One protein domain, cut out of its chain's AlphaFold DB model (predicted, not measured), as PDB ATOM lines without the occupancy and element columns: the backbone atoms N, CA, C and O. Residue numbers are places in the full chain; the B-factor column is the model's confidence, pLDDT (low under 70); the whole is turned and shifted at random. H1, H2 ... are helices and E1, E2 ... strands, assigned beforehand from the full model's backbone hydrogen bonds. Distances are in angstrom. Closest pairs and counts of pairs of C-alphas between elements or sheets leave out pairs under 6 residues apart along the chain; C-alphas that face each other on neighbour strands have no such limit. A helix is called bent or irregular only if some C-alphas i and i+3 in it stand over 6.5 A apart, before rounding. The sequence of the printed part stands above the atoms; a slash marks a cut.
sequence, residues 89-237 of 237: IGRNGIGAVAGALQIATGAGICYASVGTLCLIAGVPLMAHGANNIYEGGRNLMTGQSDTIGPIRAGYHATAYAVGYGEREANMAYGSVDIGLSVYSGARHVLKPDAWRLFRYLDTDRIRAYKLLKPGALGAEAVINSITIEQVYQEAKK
ATOM      1  N   ILE A  89     196.213 189.620 347.064       87.81
ATOM      2  CA  ILE A  89     196.823 188.435 346.436       87.81
ATOM      3  C   ILE A  89     196.778 188.565 344.905       87.81
ATOM      4  O   ILE A  89     197.784 188.358 344.223       87.81
ATOM      5  N   GLY A  90     195.622 188.955 344.353       88.62
ATOM      6  CA  GLY A  90     195.451 189.157 342.915       88.62
ATOM      7  C   GLY A  90     196.348 190.261 342.346       88.62
ATOM      8  O   GLY A  90     196.986 190.060 341.313       88.62
ATOM      9  N   ARG A  91     196.436 191.411 343.023       88.38
ATOM     10  CA  ARG A  91     197.298 192.539 342.635       88.38
ATOM     11  C   ARG A  91     198.769 192.154 342.663       88.38
ATOM     12  O   ARG A  91     199.460 192.439 341.693       88.38
ATOM     13  N   ASN A  92     199.226 191.471 343.707       87.81
ATOM     14  CA  ASN A  92     200.614 191.021 343.818       87.81
ATOM     15  C   ASN A  92     200.953 189.974 342.745       87.81
ATOM     16  O   ASN A  92     202.026 190.037 342.148       87.81
ATOM     17  N   GLY A  93     200.018 189.075 342.415       87.69
ATOM     18  CA  GLY A  93     200.169 188.150 341.288       87.69
ATOM     19  C   GLY A  93     200.301 188.867 339.938       87.69
ATOM     20  O   GLY A  93     201.198 188.555 339.155       87.69
ATOM     21  N   ILE A  94     199.454 189.869 339.679       90.31
ATOM     22  CA  ILE A  94     199.554 190.722 338.482       90.31
ATOM     23  C   ILE A  94     200.875 191.511 338.485       90.31
ATOM     24  O   ILE A  94     201.540 191.581 337.453       90.31
ATOM     25  N   GLY A  95     201.277 192.051 339.636       91.31
ATOM     26  CA  GLY A  95     202.523 192.793 339.827       91.31
ATOM     27  C   GLY A  95     203.755 191.944 339.544       91.31
ATOM     28  O   GLY A  95     204.677 192.408 338.880       91.31
ATOM     29  N   ALA A  96     203.740 190.672 339.943       93.12
ATOM     30  CA  ALA A  96     204.817 189.740 339.638       93.12
ATOM     31  C   ALA A  96     204.937 189.463 338.130       93.12
ATOM     32  O   ALA A  96     206.042 189.447 337.586       93.12
ATOM     33  N   VAL A  97     203.803 189.287 337.440       93.50
ATOM     34  CA  VAL A  97     203.774 189.104 335.980       93.50
ATOM     35  C   VAL A  97     204.278 190.354 335.261       93.50
ATOM     36  O   VAL A  97     205.121 190.230 334.374       93.50
ATOM     37  N   ALA A  98     203.795 191.539 335.643       94.00
ATOM     38  CA  ALA A  98     204.237 192.807 335.069       94.00
ATOM     39  C   ALA A  98     205.737 193.036 335.312       94.00
ATOM     40  O   ALA A  98     206.484 193.259 334.366       94.00
ATOM     41  N   GLY A  99     206.224 192.850 336.544       95.19
ATOM     42  CA  GLY A  99     207.648 192.988 336.862       95.19
ATOM     43  C   GLY A  99     208.537 192.021 336.071       95.19
ATOM     44  O   GLY A  99     209.587 192.415 335.565       95.19
ATOM     45  N   ALA A 100     208.098 190.773 335.862       95.75
ATOM     46  CA  ALA A 100     208.814 189.824 335.007       95.75
ATOM     47  C   ALA A 100     208.831 190.279 333.536       95.75
ATOM     48  O   ALA A 100     209.838 190.124 332.839       95.75
ATOM     49  N   LEU A 101     207.733 190.880 333.069       95.44
ATOM     50  CA  LEU A 101     207.628 191.476 331.741       95.44
ATOM     51  C   LEU A 101     208.576 192.669 331.571       95.44
ATOM     52  O   LEU A 101     209.252 192.762 330.542       95.44
ATOM     53  N   GLN A 102     208.660 193.551 332.570       96.62
ATOM     54  CA  GLN A 102     209.595 194.676 332.606       96.62
ATOM     55  C   GLN A 102     211.044 194.169 332.552       96.62
ATOM     56  O   GLN A 102     211.831 194.657 331.736       96.62
ATOM     57  N   ILE A 103     211.382 193.113 333.305       97.88
ATOM     58  CA  ILE A 103     212.712 192.486 333.256       97.88
ATOM     59  C   ILE A 103     213.030 191.958 331.850       97.88
ATOM     60  O   ILE A 103     214.053 192.313 331.258       97.88
ATOM     61  N   ALA A 104     212.140 191.145 331.275       96.00
ATOM     62  CA  ALA A 104     212.340 190.581 329.941       96.00
ATOM     63  C   ALA A 104     212.437 191.675 328.861       96.00
ATOM     64  O   ALA A 104     213.287 191.617 327.969       96.00
ATOM     65  N   THR A 105     211.598 192.706 328.961       95.31
ATOM     66  CA  THR A 105     211.599 193.841 328.035       95.31
ATOM     67  C   THR A 105     212.878 194.661 328.157       95.31
ATOM     68  O   THR A 105     213.446 195.049 327.135       95.31
ATOM     69  N   GLY A 106     213.371 194.882 329.377       96.56
ATOM     70  CA  GLY A 106     214.624 195.584 329.635       96.56
ATOM     71  C   GLY A 106     215.833 194.839 329.068       96.56
ATOM     72  O   GLY A 106     216.646 195.440 328.361       96.56
ATOM     73  N   ALA A 107     215.893 193.516 329.248       96.75
ATOM     74  CA  ALA A 107     216.902 192.669 328.612       96.75
ATOM     75  C   ALA A 107     216.821 192.741 327.074       96.75
ATOM     76  O   ALA A 107     217.838 192.903 326.394       96.75
ATOM     77  N   GLY A 108     215.606 192.715 326.518       93.69
ATOM     78  CA  GLY A 108     215.373 192.894 325.085       93.69
ATOM     79  C   GLY A 108     215.823 194.263 324.558       93.69
ATOM     80  O   GLY A 108     216.354 194.344 323.451       93.69
ATOM     81  N   ILE A 109     215.657 195.339 325.337       95.44
ATOM     82  CA  ILE A 109     216.181 196.676 325.011       95.44
ATOM     83  C   ILE A 109     217.712 196.659 324.994       95.44
ATOM     84  O   ILE A 109     218.304 197.143 324.028       95.44
ATOM     85  N   CYS A 110     218.355 196.080 326.011       95.81
ATOM     86  CA  CYS A 110     219.813 195.948 326.057       95.81
ATOM     87  C   CYS A 110     220.346 195.200 324.827       95.81
ATOM     88  O   CYS A 110     221.259 195.688 324.163       95.81
ATOM     89  N   TYR A 111     219.733 194.067 324.476       92.81
ATOM     90  CA  TYR A 111     220.157 193.252 323.340       92.81
ATOM     91  C   TYR A 111     219.938 193.958 321.995       92.81
ATOM     92  O   TYR A 111     220.875 194.131 321.219       92.81
ATOM     93  N   ALA A 112     218.716 194.431 321.726       89.25
ATOM     94  CA  ALA A 112     218.362 195.023 320.434       89.25
ATOM     95  C   ALA A 112     219.087 196.350 320.148       89.25
ATOM     96  O   ALA A 112     219.247 196.725 318.988       89.25
ATOM     97  N   SER A 113     219.515 197.062 321.193       90.31
ATOM     98  CA  SER A 113     220.282 198.309 321.078       90.31
ATOM     99  C   SER A 113     221.799 198.104 321.087       90.31
ATOM    100  O   SER A 113     222.538 199.088 321.095       90.31
ATOM    101  N   VAL A 114     222.278 196.852 321.110       92.44
ATOM    102  CA  VAL A 114     223.709 196.521 321.243       92.44
ATOM    103  C   VAL A 114     224.323 197.242 322.456       92.44
ATOM    104  O   VAL A 114     225.382 197.857 322.392       92.44
ATOM    105  N   GLY A 115     223.592 197.248 323.571       91.75
ATOM    106  CA  GLY A 115     224.003 197.870 324.828       91.75
ATOM    107  C   GLY A 115     223.790 199.385 324.927       91.75
ATOM    108  O   GLY A 115     223.728 199.895 326.045       91.75
ATOM    109  N   THR A 116     223.606 200.111 323.818       95.00
ATOM    110  CA  THR A 116     223.555 201.591 323.826       95.00
ATOM    111  C   THR A 116     222.420 202.170 324.674       95.00
ATOM    112  O   THR A 116     222.591 203.212 325.300       95.00
ATOM    113  N   LEU A 117     221.280 201.479 324.758       95.56
ATOM    114  CA  LEU A 117     220.142 201.881 325.595       95.56
ATOM    115  C   LEU A 117     220.058 201.090 326.903       95.56
ATOM    116  O   LEU A 117     219.086 201.217 327.650       95.56
ATOM    117  N   CYS A 118     221.051 200.249 327.192       95.81
ATOM    118  CA  CYS A 118     220.982 199.355 328.335       95.81
ATOM    119  C   CYS A 118     221.025 200.134 329.651       95.81
ATOM    120  O   CYS A 118     220.140 199.954 330.472       95.81
ATOM    121  N   LEU A 119     221.964 201.064 329.833       97.00
ATOM    122  CA  LEU A 119     222.096 201.789 331.106       97.00
ATOM    123  C   LEU A 119     220.976 202.806 331.368       97.00
ATOM    124  O   LEU A 119     220.674 203.085 332.523       97.00
ATOM    125  N   ILE A 120     220.351 203.344 330.317       94.81
ATOM    126  CA  ILE A 120     219.362 204.429 330.444       94.81
ATOM    127  C   ILE A 120     217.908 203.959 330.351       94.81
ATOM    128  O   ILE A 120     217.011 204.680 330.768       94.81
ATOM    129  N   ALA A 121     217.662 202.769 329.801       95.31
ATOM    130  CA  ALA A 121     216.312 202.230 329.649       95.31
ATOM    131  C   ALA A 121     216.225 200.760 330.071       95.31
ATOM    132  O   ALA A 121     215.343 200.402 330.845       95.31
ATOM    133  N   GLY A 122     217.144 199.910 329.604       97.00
ATOM    134  CA  GLY A 122     217.106 198.472 329.886       97.00
ATOM    135  C   GLY A 122     217.264 198.133 331.372       97.00
ATOM    136  O   GLY A 122     216.361 197.562 331.974       97.00
ATOM    137  N   VAL A 123     218.396 198.504 331.970       98.19
ATOM    138  CA  VAL A 123     218.738 198.282 333.381       98.19
ATOM    139  C   VAL A 123     217.747 198.966 334.321       98.19
ATOM    140  O   VAL A 123     217.257 198.271 335.206       98.19
ATOM    141  N   PRO A 124     217.376 200.250 334.134       98.19
ATOM    142  CA  PRO A 124     216.342 200.865 334.960       98.19
ATOM    143  C   PRO A 124     215.018 200.092 334.932       98.19
ATOM    144  O   PRO A 124     214.465 199.819 335.991       98.19
ATOM    145  N   LEU A 125     214.549 199.664 333.753       98.00
ATOM    146  CA  LEU A 125     213.302 198.900 333.630       98.00
ATOM    147  C   LEU A 125     213.399 197.527 334.317       98.00
ATOM    148  O   LEU A 125     212.477 197.126 335.019       98.00
ATOM    149  N   MET A 126     214.530 196.825 334.172       98.44
ATOM    150  CA  MET A 126     214.764 195.562 334.887       98.44
ATOM    151  C   MET A 126     214.791 195.760 336.406       98.44
ATOM    152  O   MET A 126     214.218 194.958 337.138       98.44
ATOM    153  N   ALA A 127     215.450 196.818 336.878       98.31
ATOM    154  CA  ALA A 127     215.582 197.120 338.297       98.31
ATOM    155  C   ALA A 127     214.225 197.452 338.934       98.31
ATOM    156  O   ALA A 127     213.886 196.876 339.965       98.31
ATOM    157  N   HIS A 128     213.430 198.317 338.299       97.75
ATOM    158  CA  HIS A 128     212.068 198.632 338.743       97.75
ATOM    159  C   HIS A 128     211.165 197.393 338.735       97.75
ATOM    160  O   HIS A 128     210.524 197.113 339.745       97.75
ATOM    161  N   GLY A 129     211.213 196.566 337.685       96.69
ATOM    162  CA  GLY A 129     210.455 195.309 337.641       96.69
ATOM    163  C   GLY A 129     210.831 194.323 338.744       96.69
ATOM    164  O   GLY A 129     209.954 193.751 339.395       96.69
ATOM    165  N   ALA A 130     212.128 194.167 339.021       98.00
ATOM    166  CA  ALA A 130     212.605 193.350 340.132       98.00
ATOM    167  C   ALA A 130     212.179 193.920 341.497       98.00
ATOM    168  O   ALA A 130     211.792 193.161 342.386       98.00
ATOM    169  N   ASN A 131     212.210 195.245 341.658       97.50
ATOM    170  CA  ASN A 131     211.781 195.910 342.884       97.50
ATOM    171  C   ASN A 131     210.275 195.755 343.122       97.50
ATOM    172  O   ASN A 131     209.878 195.423 344.232       97.50
ATOM    173  N   ASN A 132     209.451 195.903 342.084       94.50
ATOM    174  CA  ASN A 132     208.003 195.711 342.159       94.50
ATOM    175  C   ASN A 132     207.642 194.262 342.541       94.50
ATOM    176  O   ASN A 132     206.763 194.048 343.377       94.50
ATOM    177  N   ILE A 133     208.357 193.263 342.000       95.38
ATOM    178  CA  ILE A 133     208.227 191.858 342.433       95.38
ATOM    179  C   ILE A 133     208.588 191.715 343.917       95.38
ATOM    180  O   ILE A 133     207.875 191.042 344.659       95.38
ATOM    181  N   TYR A 134     209.692 192.328 344.348       95.44
ATOM    182  CA  TYR A 134     210.161 192.244 345.730       95.44
ATOM    183  C   TYR A 134     209.174 192.882 346.717       95.44
ATOM    184  O   TYR A 134     208.770 192.228 347.675       95.44
ATOM    185  N   GLU A 135     208.765 194.130 346.473       93.69
ATOM    186  CA  GLU A 135     207.817 194.866 347.317       93.69
ATOM    187  C   GLU A 135     206.474 194.129 347.377       93.69
ATOM    188  O   GLU A 135     205.985 193.839 348.468       93.69
ATOM    189  N   GLY A 136     205.924 193.727 346.225       91.31
ATOM    190  CA  GLY A 136     204.662 192.985 346.157       91.31
ATOM    191  C   GLY A 136     204.729 191.610 346.827       91.31
ATOM    192  O   GLY A 136     203.819 191.225 347.559       91.31
ATOM    193  N   GLY A 137     205.822 190.868 346.633       91.31
ATOM    194  CA  GLY A 137     206.018 189.560 347.259       91.31
ATOM    195  C   GLY A 137     206.201 189.646 348.774       91.31
ATOM    196  O   GLY A 137     205.661 188.823 349.513       91.31
ATOM    197  N   ARG A 138     206.931 190.657 349.258       92.25
ATOM    198  CA  ARG A 138     207.122 190.874 350.695       92.25
ATOM    199  C   ARG A 138     205.827 191.315 351.363       92.25
ATOM    200  O   ARG A 138     205.493 190.730 352.388       92.25
ATOM    201  N   ASN A 139     205.100 192.248 350.750       89.62
ATOM    202  CA  ASN A 139     203.773 192.683 351.188       89.62
ATOM    203  C   ASN A 139     202.821 191.489 351.340       89.62
ATOM    204  O   ASN A 139     202.240 191.292 352.403       89.62
ATOM    205  N   LEU A 140     202.784 190.600 350.339       87.25
ATOM    206  CA  LEU A 140     201.993 189.368 350.391       87.25
ATOM    207  C   LEU A 140     202.367 188.452 351.567       87.25
ATOM    208  O   LEU A 140     201.496 187.844 352.182       87.25
ATOM    209  N   MET A 141     203.662 188.315 351.861       86.31
ATOM    210  CA  MET A 141     204.151 187.427 352.918       86.31
ATOM    211  C   MET A 141     203.933 188.006 354.323       86.31
ATOM    212  O   MET A 141     203.708 187.247 355.264       86.31
ATOM    213  N   THR A 142     204.041 189.327 354.489       86.31
ATOM    214  CA  THR A 142     203.917 189.995 355.796       86.31
ATOM    215  C   THR A 142     202.518 190.536 356.082       86.31
ATOM    216  O   THR A 142     202.252 190.902 357.225       86.31
ATOM    217  N   GLY A 143     201.635 190.602 355.081       79.62
ATOM    218  CA  GLY A 143     200.339 191.283 355.175       79.62
ATOM    219  C   GLY A 143     200.468 192.805 355.330       79.62
ATOM    220  O   GLY A 143     199.557 193.457 355.837       79.62
ATOM    221  N   GLN A 144     201.627 193.359 354.972       81.88
ATOM    222  CA  GLN A 144     201.904 194.796 354.982       81.88
ATOM    223  C   GLN A 144     201.727 195.364 353.574       81.88
ATOM    224  O   GLN A 144     201.776 194.624 352.601       81.88
ATOM    225  N   SER A 145     201.551 196.679 353.447       80.81
ATOM    226  CA  SER A 145     201.388 197.340 352.136       80.81
ATOM    227  C   SER A 145     202.433 198.425 351.860       80.81
ATOM    228  O   SER A 145     202.387 199.082 350.821       80.81
ATOM    229  N   ASP A 146     203.395 198.587 352.764       86.12
ATOM    230  CA  ASP A 146     204.371 199.673 352.829       86.12
ATOM    231  C   ASP A 146     205.827 199.182 352.735       86.12
ATOM    232  O   ASP A 146     206.753 199.907 353.099       86.12
ATOM    233  N   THR A 147     206.069 197.965 352.226       91.50
ATOM    234  CA  THR A 147     207.444 197.494 351.997       91.50
ATOM    235  C   THR A 147     208.195 198.443 351.063       91.50
ATOM    236  O   THR A 147     207.782 198.672 349.927       91.50
ATOM    237  N   ILE A 148     209.362 198.909 351.511       94.56
ATOM    238  CA  ILE A 148     210.318 199.664 350.696       94.56
ATOM    239  C   ILE A 148     211.396 198.705 350.187       94.56
ATOM    240  O   ILE A 148     212.163 198.133 350.966       94.56
ATOM    241  N   GLY A 149     211.459 198.520 348.871       95.50
ATOM    242  CA  GLY A 149     212.471 197.700 348.217       95.50
ATOM    243  C   GLY A 149     213.792 198.444 347.976       95.50
ATOM    244  O   GLY A 149     213.855 199.670 348.109       95.50
ATOM    245  N   PRO A 150     214.871 197.734 347.593       97.25
ATOM    246  CA  PRO A 150     216.200 198.327 347.421       97.25
ATOM    247  C   PRO A 150     216.253 199.472 346.407       97.25
ATOM    248  O   PRO A 150     216.978 200.444 346.618       97.25
ATOM    249  N   ILE A 151     215.488 199.381 345.312       97.81
ATOM    250  CA  ILE A 151     215.479 200.438 344.296       97.81
ATOM    251  C   ILE A 151     214.787 201.673 344.859       97.81
ATOM    252  O   ILE A 151     215.385 202.743 344.835       97.81
ATOM    253  N   ARG A 152     213.597 201.533 345.459       97.00
ATOM    254  CA  ARG A 152     212.893 202.647 346.113       97.00
ATOM    255  C   ARG A 152     213.729 203.280 347.229       97.00
ATOM    256  O   ARG A 152     213.841 204.501 347.279       97.00
ATOM    257  N   ALA A 153     214.403 202.476 348.051       97.62
ATOM    258  CA  ALA A 153     215.329 202.968 349.071       97.62
ATOM    259  C   ALA A 153     216.481 203.799 348.471       97.62
ATOM    260  O   ALA A 153     216.878 204.810 349.046       97.62
ATOM    261  N   GLY A 154     216.986 203.428 347.290       97.69
ATOM    262  CA  GLY A 154     217.961 204.231 346.548       97.69
ATOM    263  C   GLY A 154     217.416 205.601 346.123       97.69
ATOM    264  O   GLY A 154     218.109 206.609 346.266       97.69
ATOM    265  N   TYR A 155     216.160 205.671 345.667       97.81
ATOM    266  CA  TYR A 155     215.495 206.952 345.377       97.81
ATOM    267  C   TYR A 155     215.376 207.815 346.637       97.81
ATOM    268  O   TYR A 155     215.683 209.002 346.593       97.81
ATOM    269  N   HIS A 156     215.011 207.222 347.775       98.00
ATOM    270  CA  HIS A 156     214.963 207.930 349.059       98.00
ATOM    271  C   HIS A 156     216.338 208.469 349.454       98.00
ATOM    272  O   HIS A 156     216.481 209.656 349.724       98.00
ATOM    273  N   ALA A 157     217.371 207.624 349.419       97.69
ATOM    274  CA  ALA A 157     218.731 208.020 349.773       97.69
ATOM    275  C   ALA A 157     219.257 209.164 348.890       97.69
ATOM    276  O   ALA A 157     219.852 210.114 349.397       97.69
ATOM    277  N   THR A 158     219.018 209.093 347.578       96.31
ATOM    278  CA  THR A 158     219.434 210.147 346.639       96.31
ATOM    279  C   THR A 158     218.661 211.446 346.848       96.31
ATOM    280  O   THR A 158     219.285 212.502 346.857       96.31
ATOM    281  N   ALA A 159     217.347 211.381 347.083       97.00
ATOM    282  CA  ALA A 159     216.523 212.546 347.396       97.00
ATOM    283  C   ALA A 159     216.988 213.241 348.686       97.00
ATOM    284  O   ALA A 159     217.236 214.447 348.671       97.00
ATOM    285  N   TYR A 160     217.206 212.480 349.764       96.94
ATOM    286  CA  TYR A 160     217.707 213.020 351.031       96.94
ATOM    287  C   TYR A 160     219.085 213.670 350.882       96.94
ATOM    288  O   TYR A 160     219.318 214.746 351.432       96.94
ATOM    289  N   ALA A 161     219.983 213.069 350.096       97.00
ATOM    290  CA  ALA A 161     221.321 213.613 349.859       97.00
ATOM    291  C   ALA A 161     221.311 214.988 349.165       97.00
ATOM    292  O   ALA A 161     222.271 215.745 349.306       97.00
ATOM    293  N   VAL A 162     220.240 215.324 348.438       96.19
ATOM    294  CA  VAL A 162     220.081 216.616 347.749       96.19
ATOM    295  C   VAL A 162     219.042 217.534 348.411       96.19
ATOM    296  O   VAL A 162     218.671 218.552 347.831       96.19
ATOM    297  N   GLY A 163     218.592 217.205 349.627       96.12
ATOM    298  CA  GLY A 163     217.699 218.047 350.434       96.12
ATOM    299  C   GLY A 163     216.198 217.864 350.184       96.12
ATOM    300  O   GLY A 163     215.413 218.677 350.667       96.12
ATOM    301  N   TYR A 164     215.787 216.822 349.459       96.56
ATOM    302  CA  TYR A 164     214.378 216.456 349.278       96.56
ATOM    303  C   TYR A 164     213.930 215.380 350.273       96.56
ATOM    304  O   TYR A 164     214.755 214.725 350.904       96.56
ATOM    305  N   GLY A 165     212.614 215.207 350.426       95.50
ATOM    306  CA  GLY A 165     212.009 214.264 351.354       95.50
ATOM    307  C   GLY A 165     211.508 212.973 350.703       95.50
ATOM    308  O   GLY A 165     211.703 212.695 349.517       95.50
ATOM    309  N   GLU A 166     210.806 212.183 351.516       94.06
ATOM    310  CA  GLU A 166     210.195 210.912 351.120       94.06
ATOM    311  C   GLU A 166     209.202 211.067 349.959       94.06
ATOM    312  O   GLU A 166     209.153 210.258 349.031       94.06
ATOM    313  N   ARG A 167     208.423 212.151 350.005       95.00
ATOM    314  CA  ARG A 167     207.395 212.483 349.021       95.00
ATOM    315  C   ARG A 167     208.003 212.636 347.631       95.00
ATOM    316  O   ARG A 167     207.566 211.983 346.685       95.00
ATOM    317  N   GLU A 168     209.048 213.453 347.509       95.94
ATOM    318  CA  GLU A 168     209.749 213.671 346.245       95.94
ATOM    319  C   GLU A 168     210.420 212.388 345.747       95.94
ATOM    320  O   GLU A 168     210.382 212.103 344.550       95.94
ATOM    321  N   ALA A 169     210.980 211.582 346.654       96.19
ATOM    322  CA  ALA A 169     211.570 210.292 346.311       96.19
ATOM    323  C   ALA A 169     210.538 209.315 345.725       96.19
ATOM    324  O   ALA A 169     210.790 208.692 344.691       96.19
ATOM    325  N   ASN A 170     209.361 209.201 346.350       95.69
ATOM    326  CA  ASN A 170     208.278 208.333 345.887       95.69
ATOM    327  C   ASN A 170     207.677 208.826 344.560       95.69
ATOM    328  O   ASN A 170     207.416 208.014 343.668       95.69
ATOM    329  N   MET A 171     207.529 210.144 344.383       95.69
ATOM    330  CA  MET A 171     207.135 210.734 343.098       95.69
ATOM    331  C   MET A 171     208.166 210.446 341.998       95.69
ATOM    332  O   MET A 171     207.795 210.077 340.882       95.69
ATOM    333  N   ALA A 172     209.462 210.580 342.295       96.56
ATOM    334  CA  ALA A 172     210.538 210.276 341.355       96.56
ATOM    335  C   ALA A 172     210.556 208.788 340.972       96.56
ATOM    336  O   ALA A 172     210.593 208.467 339.786       96.56
ATOM    337  N   TYR A 173     210.451 207.879 341.946       97.19
ATOM    338  CA  TYR A 173     210.355 206.441 341.688       97.19
ATOM    339  C   TYR A 173     209.181 206.119 340.754       97.19
ATOM    340  O   TYR A 173     209.380 205.524 339.694       97.19
ATOM    341  N   GLY A 174     207.969 206.565 341.107       96.19
ATOM    342  CA  GLY A 174     206.765 206.257 340.335       96.19
ATOM    343  C   GLY A 174     206.771 206.882 338.938       96.19
ATOM    344  O   GLY A 174     206.386 206.235 337.969       96.19
ATOM    345  N   SER A 175     207.255 208.119 338.798       96.19
ATOM    346  CA  SER A 175     207.344 208.784 337.491       96.19
ATOM    347  C   SER A 175     208.350 208.117 336.552       96.19
ATOM    348  O   SER A 175     208.069 207.991 335.358       96.19
ATOM    349  N   VAL A 176     209.487 207.647 337.073       97.38
ATOM    350  CA  VAL A 176     210.459 206.887 336.279       97.38
ATOM    351  C   VAL A 176     209.877 205.539 335.857       97.38
ATOM    352  O   VAL A 176     209.982 205.198 334.681       97.38
ATOM    353  N   ASP A 177     209.220 204.806 336.758       96.75
ATOM    354  CA  ASP A 177     208.567 203.526 336.436       96.75
ATOM    355  C   ASP A 177     207.508 203.683 335.327       96.75
ATOM    356  O   ASP A 177     207.546 202.984 334.308       96.75
ATOM    357  N   ILE A 178     206.628 204.685 335.452       96.12
ATOM    358  CA  ILE A 178     205.625 205.020 334.428       96.12
ATOM    359  C   ILE A 178     206.308 205.396 333.108       96.12
ATOM    360  O   ILE A 178     205.927 204.906 332.045       96.12
ATOM    361  N   GLY A 179     207.327 206.258 333.153       96.62
ATOM    362  CA  GLY A 179     208.050 206.709 331.964       96.62
ATOM    363  C   GLY A 179     208.726 205.558 331.217       96.62
ATOM    364  O   GLY A 179     208.625 205.469 329.991       96.62
ATOM    365  N   LEU A 180     209.358 204.640 331.950       96.62
ATOM    366  CA  LEU A 180     209.977 203.439 331.396       96.62
ATOM    367  C   LEU A 180     208.933 202.505 330.778       96.62
ATOM    368  O   LEU A 180     209.163 201.990 329.684       96.62
ATOM    369  N   SER A 181     207.775 202.334 331.419       93.19
ATOM    370  CA  SER A 181     206.665 201.521 330.904       93.19
ATOM    371  C   SER A 181     206.048 202.117 329.632       93.19
ATOM    372  O   SER A 181     205.850 201.420 328.633       93.19
ATOM    373  N   VAL A 182     205.835 203.436 329.599       95.12
ATOM    374  CA  VAL A 182     205.371 204.146 328.396       95.12
ATOM    375  C   VAL A 182     206.390 204.014 327.266       95.12
ATOM    376  O   VAL A 182     206.024 203.650 326.147       95.12
ATOM    377  N   TYR A 183     207.673 204.263 327.541       94.81
ATOM    378  CA  TYR A 183     208.739 204.102 326.555       94.81
ATOM    379  C   TYR A 183     208.809 202.662 326.028       94.81
ATOM    380  O   TYR A 183     208.895 202.448 324.815       94.81
ATOM    381  N   SER A 184     208.743 201.669 326.916       92.44
ATOM    382  CA  SER A 184     208.891 200.259 326.564       92.44
ATOM    383  C   SER A 184     207.778 199.776 325.631       92.44
ATOM    384  O   SER A 184     208.076 199.054 324.678       92.44
ATOM    385  N   GLY A 185     206.538 200.233 325.838       93.75
ATOM    386  CA  GLY A 185     205.394 199.941 324.973       93.75
ATOM    387  C   GLY A 185     205.367 200.776 323.690       93.75
ATOM    388  O   GLY A 185     205.019 200.266 322.618       93.75
ATOM    389  N   ALA A 186     205.756 202.051 323.770       94.75
ATOM    390  CA  ALA A 186     205.731 202.969 322.639       94.75
ATOM    391  C   ALA A 186     206.921 202.790 321.691       94.75
ATOM    392  O   ALA A 186     206.814 203.169 320.531       94.75
ATOM    393  N   ARG A 187     208.062 202.236 322.101       93.62
ATOM    394  CA  ARG A 187     209.217 202.108 321.197       93.62
ATOM    395  C   ARG A 187     208.891 201.277 319.948       93.62
ATOM    396  O   ARG A 187     208.047 200.378 319.968       93.62
ATOM    397  N   HIS A 188     209.594 201.571 318.859       93.81
ATOM    398  CA  HIS A 188     209.537 200.754 317.652       93.81
ATOM    399  C   HIS A 188     210.413 199.510 317.810       93.81
ATOM    400  O   HIS A 188     211.558 199.591 318.254       93.81
ATOM    401  N   VAL A 189     209.870 198.363 317.426       92.38
ATOM    402  CA  VAL A 189     210.538 197.060 317.412       92.38
ATOM    403  C   VAL A 189     210.331 196.410 316.055       92.38
ATOM    404  O   VAL A 189     209.353 196.702 315.368       92.38
ATOM    405  N   LEU A 190     211.263 195.549 315.656       91.62
ATOM    406  CA  LEU A 190     211.120 194.769 314.431       91.62
ATOM    407  C   LEU A 190     209.919 193.832 314.548       91.62
ATOM    408  O   LEU A 190     209.680 193.255 315.613       91.62
ATOM    409  N   LYS A 191     209.174 193.678 313.453       91.75
ATOM    410  CA  LYS A 191     208.173 192.616 313.363       91.75
ATOM    411  C   LYS A 191     208.874 191.253 313.511       91.75
ATOM    412  O   LYS A 191     209.995 191.110 313.022       91.75
ATOM    413  N   PRO A 192     208.249 190.255 314.155       87.69
ATOM    414  CA  PRO A 192     208.850 188.933 314.328       87.69
ATOM    415  C   PRO A 192     209.204 188.244 313.004       87.69
ATOM    416  O   PRO A 192     210.165 187.488 312.946       87.69
ATOM    417  N   ASP A 193     208.441 188.529 311.950       89.38
ATOM    418  CA  ASP A 193     208.593 188.026 310.583       89.38
ATOM    419  C   ASP A 193     209.319 189.013 309.650       89.38
ATOM    420  O   ASP A 193     209.364 188.807 308.437       89.38
ATOM    421  N   ALA A 194     209.898 190.092 310.193       89.44
ATOM    422  CA  ALA A 194     210.661 191.046 309.398       89.44
ATOM    423  C   ALA A 194     211.899 190.378 308.786       89.44
ATOM    424  O   ALA A 194     212.759 189.849 309.492       89.44
ATOM    425  N   TRP A 195     212.034 190.490 307.468       89.94
ATOM    426  CA  TRP A 195     213.218 190.070 306.728       89.94
ATOM    427  C   TRP A 195     213.905 191.282 306.099       89.94
ATOM    428  O   TRP A 195     213.259 192.263 305.739       89.94
ATOM    429  N   ARG A 196     215.229 191.208 305.942       88.12
ATOM    430  CA  ARG A 196     216.018 192.217 305.233       88.12
ATOM    431  C   ARG A 196     216.973 191.560 304.247       88.12
ATOM    432  O   ARG A 196     217.600 190.562 304.587       88.12
ATOM    433  N   LEU A 197     217.167 192.194 303.089       84.94
ATOM    434  CA  LEU A 197     218.281 191.865 302.193       84.94
ATOM    435  C   LEU A 197     219.581 192.525 302.683       84.94
ATOM    436  O   LEU A 197     220.550 191.840 302.983       84.94
ATOM    437  N   PHE A 198     219.576 193.858 302.834       89.38
ATOM    438  CA  PHE A 198     220.747 194.630 303.289       89.38
ATOM    439  C   PHE A 198     220.513 195.352 304.624       89.38
ATOM    440  O   PHE A 198     221.388 195.382 305.485       89.38
ATOM    441  N   ARG A 199     219.322 195.932 304.827       88.81
ATOM    442  CA  ARG A 199     218.943 196.675 306.043       88.81
ATOM    443  C   ARG A 199     217.437 196.605 306.284       88.81
ATOM    444  O   ARG A 199     216.687 196.438 305.329       88.81
ATOM    445  N   TYR A 200     217.024 196.757 307.540       89.75
ATOM    446  CA  TYR A 200     215.610 196.902 307.897       89.75
ATOM    447  C   TYR A 200     215.114 198.303 307.544       89.75
ATOM    448  O   TYR A 200     215.842 199.283 307.730       89.75
ATOM    449  N   LEU A 201     213.881 198.380 307.062       90.69
ATOM    450  CA  LEU A 201     213.165 199.612 306.763       90.69
ATOM    451  C   LEU A 201     212.206 199.961 307.904       90.69
ATOM    452  O   LEU A 201     211.860 199.125 308.740       90.69
ATOM    453  N   ASP A 202     211.729 201.203 307.933       86.25
ATOM    454  CA  ASP A 202     210.752 201.622 308.946       86.25
ATOM    455  C   ASP A 202     209.409 200.889 308.805       86.25
ATOM    456  O   ASP A 202     208.723 200.662 309.799       86.25
ATOM    457  N   THR A 203     209.078 200.412 307.603       88.94
ATOM    458  CA  THR A 203     207.918 199.542 307.341       88.94
ATOM    459  C   THR A 203     208.012 198.175 308.024       88.94
ATOM    460  O   THR A 203     206.990 197.509 308.216       88.94
ATOM    461  N   ASP A 204     209.213 197.763 308.431       91.69
ATOM    462  CA  ASP A 204     209.472 196.492 309.116       91.69
ATOM    463  C   ASP A 204     209.325 196.624 310.635       91.69
ATOM    464  O   ASP A 204     209.508 195.655 311.375       91.69
ATOM    465  N   ARG A 205     208.996 197.828 311.118       93.50
ATOM    466  CA  ARG A 205     208.870 198.138 312.537       93.50
ATOM    467  C   ARG A 205     207.424 198.389 312.925       93.50
ATOM    468  O   ARG A 205     206.632 198.965 312.184       93.50
ATOM    469  N   ILE A 206     207.086 197.976 314.137       95.12
ATOM    470  CA  ILE A 206     205.806 198.265 314.779       95.12
ATOM    471  C   ILE A 206     206.040 198.720 316.216       95.12
ATOM    472  O   ILE A 206     207.136 198.584 316.754       95.12
ATOM    473  N   ARG A 207     205.013 199.281 316.852       95.00
ATOM    474  CA  ARG A 207     205.065 199.624 318.280       95.00
ATOM    475  C   ARG A 207     205.121 198.348 319.122       95.00
ATOM    476  O   ARG A 207     204.378 197.409 318.839       95.00
ATOM    477  N   ALA A 208     205.956 198.332 320.157       92.94
ATOM    478  CA  ALA A 208     206.198 197.148 320.981       92.94
ATOM    479  C   ALA A 208     204.930 196.582 321.632       92.94
ATOM    480  O   ALA A 208     204.766 195.365 321.666       92.94
ATOM    481  N   TYR A 209     203.989 197.434 322.052       92.31
ATOM    482  CA  TYR A 209     202.725 196.970 322.637       92.31
ATOM    483  C   TYR A 209     201.909 196.068 321.692       92.31
ATOM    484  O   TYR A 209     201.138 195.238 322.162       92.31
ATOM    485  N   LYS A 210     202.093 196.176 320.364       93.62
ATOM    486  CA  LYS A 210     201.416 195.313 319.376       93.62
ATOM    487  C   LYS A 210     201.922 193.867 319.391       93.62
ATOM    488  O   LYS A 210     201.257 193.001 318.838       93.62
ATOM    489  N   LEU A 211     203.084 193.613 319.997       90.50
ATOM    490  CA  LEU A 211     203.633 192.268 320.188       90.50
ATOM    491  C   LEU A 211     203.204 191.632 321.515       90.50
ATOM    492  O   LEU A 211     203.424 190.438 321.718       90.50
ATOM    493  N   LEU A 212     202.619 192.409 322.431       88.56
ATOM    494  CA  LEU A 212     202.207 191.904 323.734       88.56
ATOM    495  C   LEU A 212     200.903 191.115 323.625       88.56
ATOM    496  O   LEU A 212     199.960 191.504 322.938       88.56
ATOM    497  N   LYS A 213     200.829 190.008 324.369       92.50
ATOM    498  CA  LYS A 213     199.571 189.277 324.550       92.50
ATOM    499  C   LYS A 213     198.572 190.157 325.319       92.50
ATOM    500  O   LYS A 213     199.000 190.868 326.232       92.50
ATOM    501  N   PRO A 214     197.255 190.045 325.063       92.00
ATOM    502  CA  PRO A 214     196.242 190.857 325.746       92.00
ATOM    503  C   PRO A 214     196.334 190.823 327.278       92.00
ATOM    504  O   PRO A 214     196.226 191.860 327.921       92.00
ATOM    505  N   GLY A 215     196.602 189.652 327.868       88.56
ATOM    506  CA  GLY A 215     196.758 189.523 329.322       88.56
ATOM    507  C   GLY A 215     197.982 190.259 329.879       88.56
ATOM    508  O   GLY A 215     197.901 190.844 330.952       88.56
ATOM    509  N   ALA A 216     199.090 190.286 329.133       89.12
ATOM    510  CA  ALA A 216     200.295 191.006 329.534       89.12
ATOM    511  C   ALA A 216     200.084 192.526 329.457       89.12
ATOM    512  O   ALA A 216     200.445 193.248 330.380       89.12
ATOM    513  N   LEU A 217     199.415 192.996 328.398       90.62
ATOM    514  CA  LEU A 217     199.026 194.400 328.269       90.62
ATOM    515  C   LEU A 217     198.058 194.829 329.385       90.62
ATOM    516  O   LEU A 217     198.192 195.918 329.934       90.62
ATOM    517  N   GLY A 218     197.103 193.964 329.742       91.44
ATOM    518  CA  GLY A 218     196.188 194.202 330.858       91.44
ATOM    519  C   GLY A 218     196.906 194.277 332.207       91.44
ATOM    520  O   GLY A 218     196.603 195.162 333.002       91.44
ATOM    521  N   ALA A 219     197.880 193.394 332.450       90.56
ATOM    522  CA  ALA A 219     198.694 193.423 333.663       90.56
ATOM    523  C   ALA A 219     199.473 194.741 333.792       90.56
ATOM    524  O   ALA A 219     199.365 195.418 334.812       90.56
ATOM    525  N   GLU A 220     200.167 195.150 332.728       89.50
ATOM    526  CA  GLU A 220     200.870 196.437 332.653       89.50
ATOM    527  C   GLU A 220     199.932 197.626 332.904       89.50
ATOM    528  O   GLU A 220     200.264 198.534 333.663       89.50
ATOM    529  N   ALA A 221     198.732 197.626 332.314       92.19
ATOM    530  CA  ALA A 221     197.768 198.709 332.498       92.19
ATOM    531  C   ALA A 221     197.278 198.823 333.953       92.19
ATOM    532  O   ALA A 221     197.178 199.930 334.486       92.19
ATOM    533  N   VAL A 222     196.988 197.692 334.607       92.75
ATOM    534  CA  VAL A 222     196.553 197.665 336.012       92.75
ATOM    535  C   VAL A 222     197.652 198.194 336.929       92.75
ATOM    536  O   VAL A 222     197.376 199.056 337.760       92.75
ATOM    537  N   ILE A 223     198.887 197.718 336.764       91.19
ATOM    538  CA  ILE A 223     200.003 198.128 337.623       91.19
ATOM    539  C   ILE A 223     200.344 199.601 337.421       91.19
ATOM    540  O   ILE A 223     200.394 200.338 338.401       91.19
ATOM    541  N   ASN A 224     200.445 200.074 336.175       92.19
ATOM    542  CA  ASN A 224     200.685 201.494 335.915       92.19
ATOM    543  C   ASN A 224     199.571 202.387 336.487       92.19
ATOM    544  O   ASN A 224     199.860 203.468 336.989       92.19
ATOM    545  N   SER A 225     198.310 201.939 336.478       93.31
ATOM    546  CA  SER A 225     197.208 202.691 337.104       93.31
ATOM    547  C   SER A 225     197.381 202.817 338.622       93.31
ATOM    548  O   SER A 225     197.096 203.871 339.184       93.31
ATOM    549  N   ILE A 226     197.878 201.767 339.284       91.12
ATOM    550  CA  ILE A 226     198.192 201.795 340.719       91.12
ATOM    551  C   ILE A 226     199.356 202.756 340.988       91.12
ATOM    552  O   ILE A 226     199.245 203.592 341.882       91.12
ATOM    553  N   THR A 227     200.435 202.690 340.203       93.12
ATOM    554  CA  THR A 227     201.581 203.604 340.341       93.12
ATOM    555  C   THR A 227     201.165 205.063 340.123       93.12
ATOM    556  O   THR A 227     201.578 205.941 340.878       93.12
ATOM    557  N   ILE A 228     200.298 205.342 339.142       94.31
ATOM    558  CA  ILE A 228     199.747 206.686 338.896       94.31
ATOM    559  C   ILE A 228     198.949 207.182 340.103       94.31
ATOM    560  O   ILE A 228     199.150 208.318 340.533       94.31
ATOM    561  N   GLU A 229     198.072 206.348 340.665       92.69
ATOM    562  CA  GLU A 229     197.299 206.706 341.856       92.69
ATOM    563  C   GLU A 229     198.229 207.006 343.039       92.69
ATOM    564  O   GLU A 229     198.055 208.019 343.710       92.69
ATOM    565  N   GLN A 230     199.265 206.192 343.258       90.50
ATOM    566  CA  GLN A 230     200.264 206.442 344.302       90.50
ATOM    567  C   GLN A 230     200.956 207.798 344.116       90.50
ATOM    568  O   GLN A 230     200.993 208.597 345.048       90.50
ATOM    569  N   VAL A 231     201.444 208.096 342.907       94.00
ATOM    570  CA  VAL A 231     202.070 209.394 342.597       94.00
ATOM    571  C   VAL A 231     201.088 210.549 342.812       94.00
ATOM    572  O   VAL A 231     201.470 211.587 343.351       94.00
ATOM    573  N   TYR A 232     199.820 210.380 342.433       93.75
ATOM    574  CA  TYR A 232     198.780 211.388 342.634       93.75
ATOM    575  C   TYR A 232     198.503 211.662 344.116       93.75
ATOM    576  O   TYR A 232     198.340 212.819 344.506       93.75
ATOM    577  N   GLN A 233     198.478 210.620 344.951       93.06
ATOM    578  CA  GLN A 233     198.314 210.774 346.395       93.06
ATOM    579  C   GLN A 233     199.532 211.450 347.034       93.06
ATOM    580  O   GLN A 233     199.352 212.346 347.855       93.06
ATOM    581  N   GLU A 234     200.759 211.103 346.629       91.69
ATOM    582  CA  GLU A 234     201.969 211.805 347.091       91.69
ATOM    583  C   GLU A 234     201.976 213.281 346.678       91.69
ATOM    584  O   GLU A 234     202.359 214.139 347.467       91.69
ATOM    585  N   ALA A 235     201.492 213.609 345.478       90.62
ATOM    586  CA  ALA A 235     201.430 214.992 345.006       90.62
ATOM    587  C   ALA A 235     200.442 215.870 345.799       90.62
ATOM    588  O   ALA A 235     200.536 217.096 345.744       90.62
ATOM    589  N   LYS A 236     199.482 215.255 346.503       91.44
ATOM    590  CA  LYS A 236     198.492 215.942 347.346       91.44
ATOM    591  C   LYS A 236     198.928 216.149 348.795       91.44
ATOM    592  O   LYS A 236     198.259 216.915 349.488       91.44
ATOM    593  N   LYS A 237     199.962 215.441 349.251       84.31
ATOM    594  CA  LYS A 237     200.558 215.640 350.577       84.31
ATOM    595  C   LYS A 237     201.378 216.926 350.593       84.31
ATOM    596  O   LYS A 237     201.277 217.630 351.618       84.31
TER     597      LYS A 237
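What this domain is: This is residues 89 to 237 of the 237 residues of an uncharacterized protein of Pseudomonas extremorientalis (UniProt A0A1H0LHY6). Two helix pairs make two crossed layers: the hairpin H1-H2 packs across the antiparallel pair H4 and H6, and the shorter H3 joins H2 and H4 at one end. At the other end a small hairpin of strands, E1 and E2, with its long loop of residues 191 to 204, lengthens the body. The printed part has 149 residues, in the order H1 H2 H3 H4 E1 E2 H5 H6, mostly helix. It is compact, radius of gyration of the C-alphas 16.8 A, and only just elongated, spanning 55 by 36 by 25 A.

Where its parts are: H1, residues 89 to 112, begins at C-alpha 89 (196.823, 188.435, 346.436) and is 34.4 A long. H2, residues 118 to 142, 33.7 A, is only just irregular: C-alphas 120 and 123 are 6.8 A apart. H3 is residues 150 to 161; H4, residues 166 to 186, is 29.9 A long. E1 is residues 188 to 190, E2 205 to 207 and H5 208 to 211. H6, residues 214 to 236, 33.2 A, ends at C-alpha 236 (198.492, 215.942, 347.346).

How they stand to each other: H4 is the hub, touching four helices. It touches H6 at a shallow tilt of 28 degrees, opposite ways, closest C-alphas Met 171 and Val 231, 5.3 A. Its residues 177 to 181 alone touch H2, at a steep tilt of 61 degrees, closest C-alphas Leu 180 and Leu 125, 6.1 A. H3 touches H4, closest C-alphas His 156 and Ala 169, 5.0 A, and H2, closest C-alphas Ile 151 and Asn 131, 6.0 A. H5 touches H4, closest C-alphas Tyr 209 and Gly 185, 4.6 A. H1 and H2, a helical hairpin, touch at a shallow tilt of 17 degrees, closest C-alphas Gly 99 and Gly 129, 3.7 A. H1 touches H6 about perpendicular, at 77 degrees, closest C-alphas Ala 98 and Glu 220, 5.5 A. E1 and E2 are an antiparallel hairpin, N 189 and O 206 within hydrogen-bond range at 2.8 A. Every O i to N i+4 pair is within hydrogen-bond range in H1, H3, H4 and H6, and 19 of 21 in H2; H5 is too short for one.

The domain as a whole: The two C-alphas farthest apart, of Leu 197 and Lys 237, are 56.7 A apart. The printed part has no cut. The link from E1 to E2 is long, 14 residues. Mean pLDDT of the printed part is 93.2, and no printed residue is under 70.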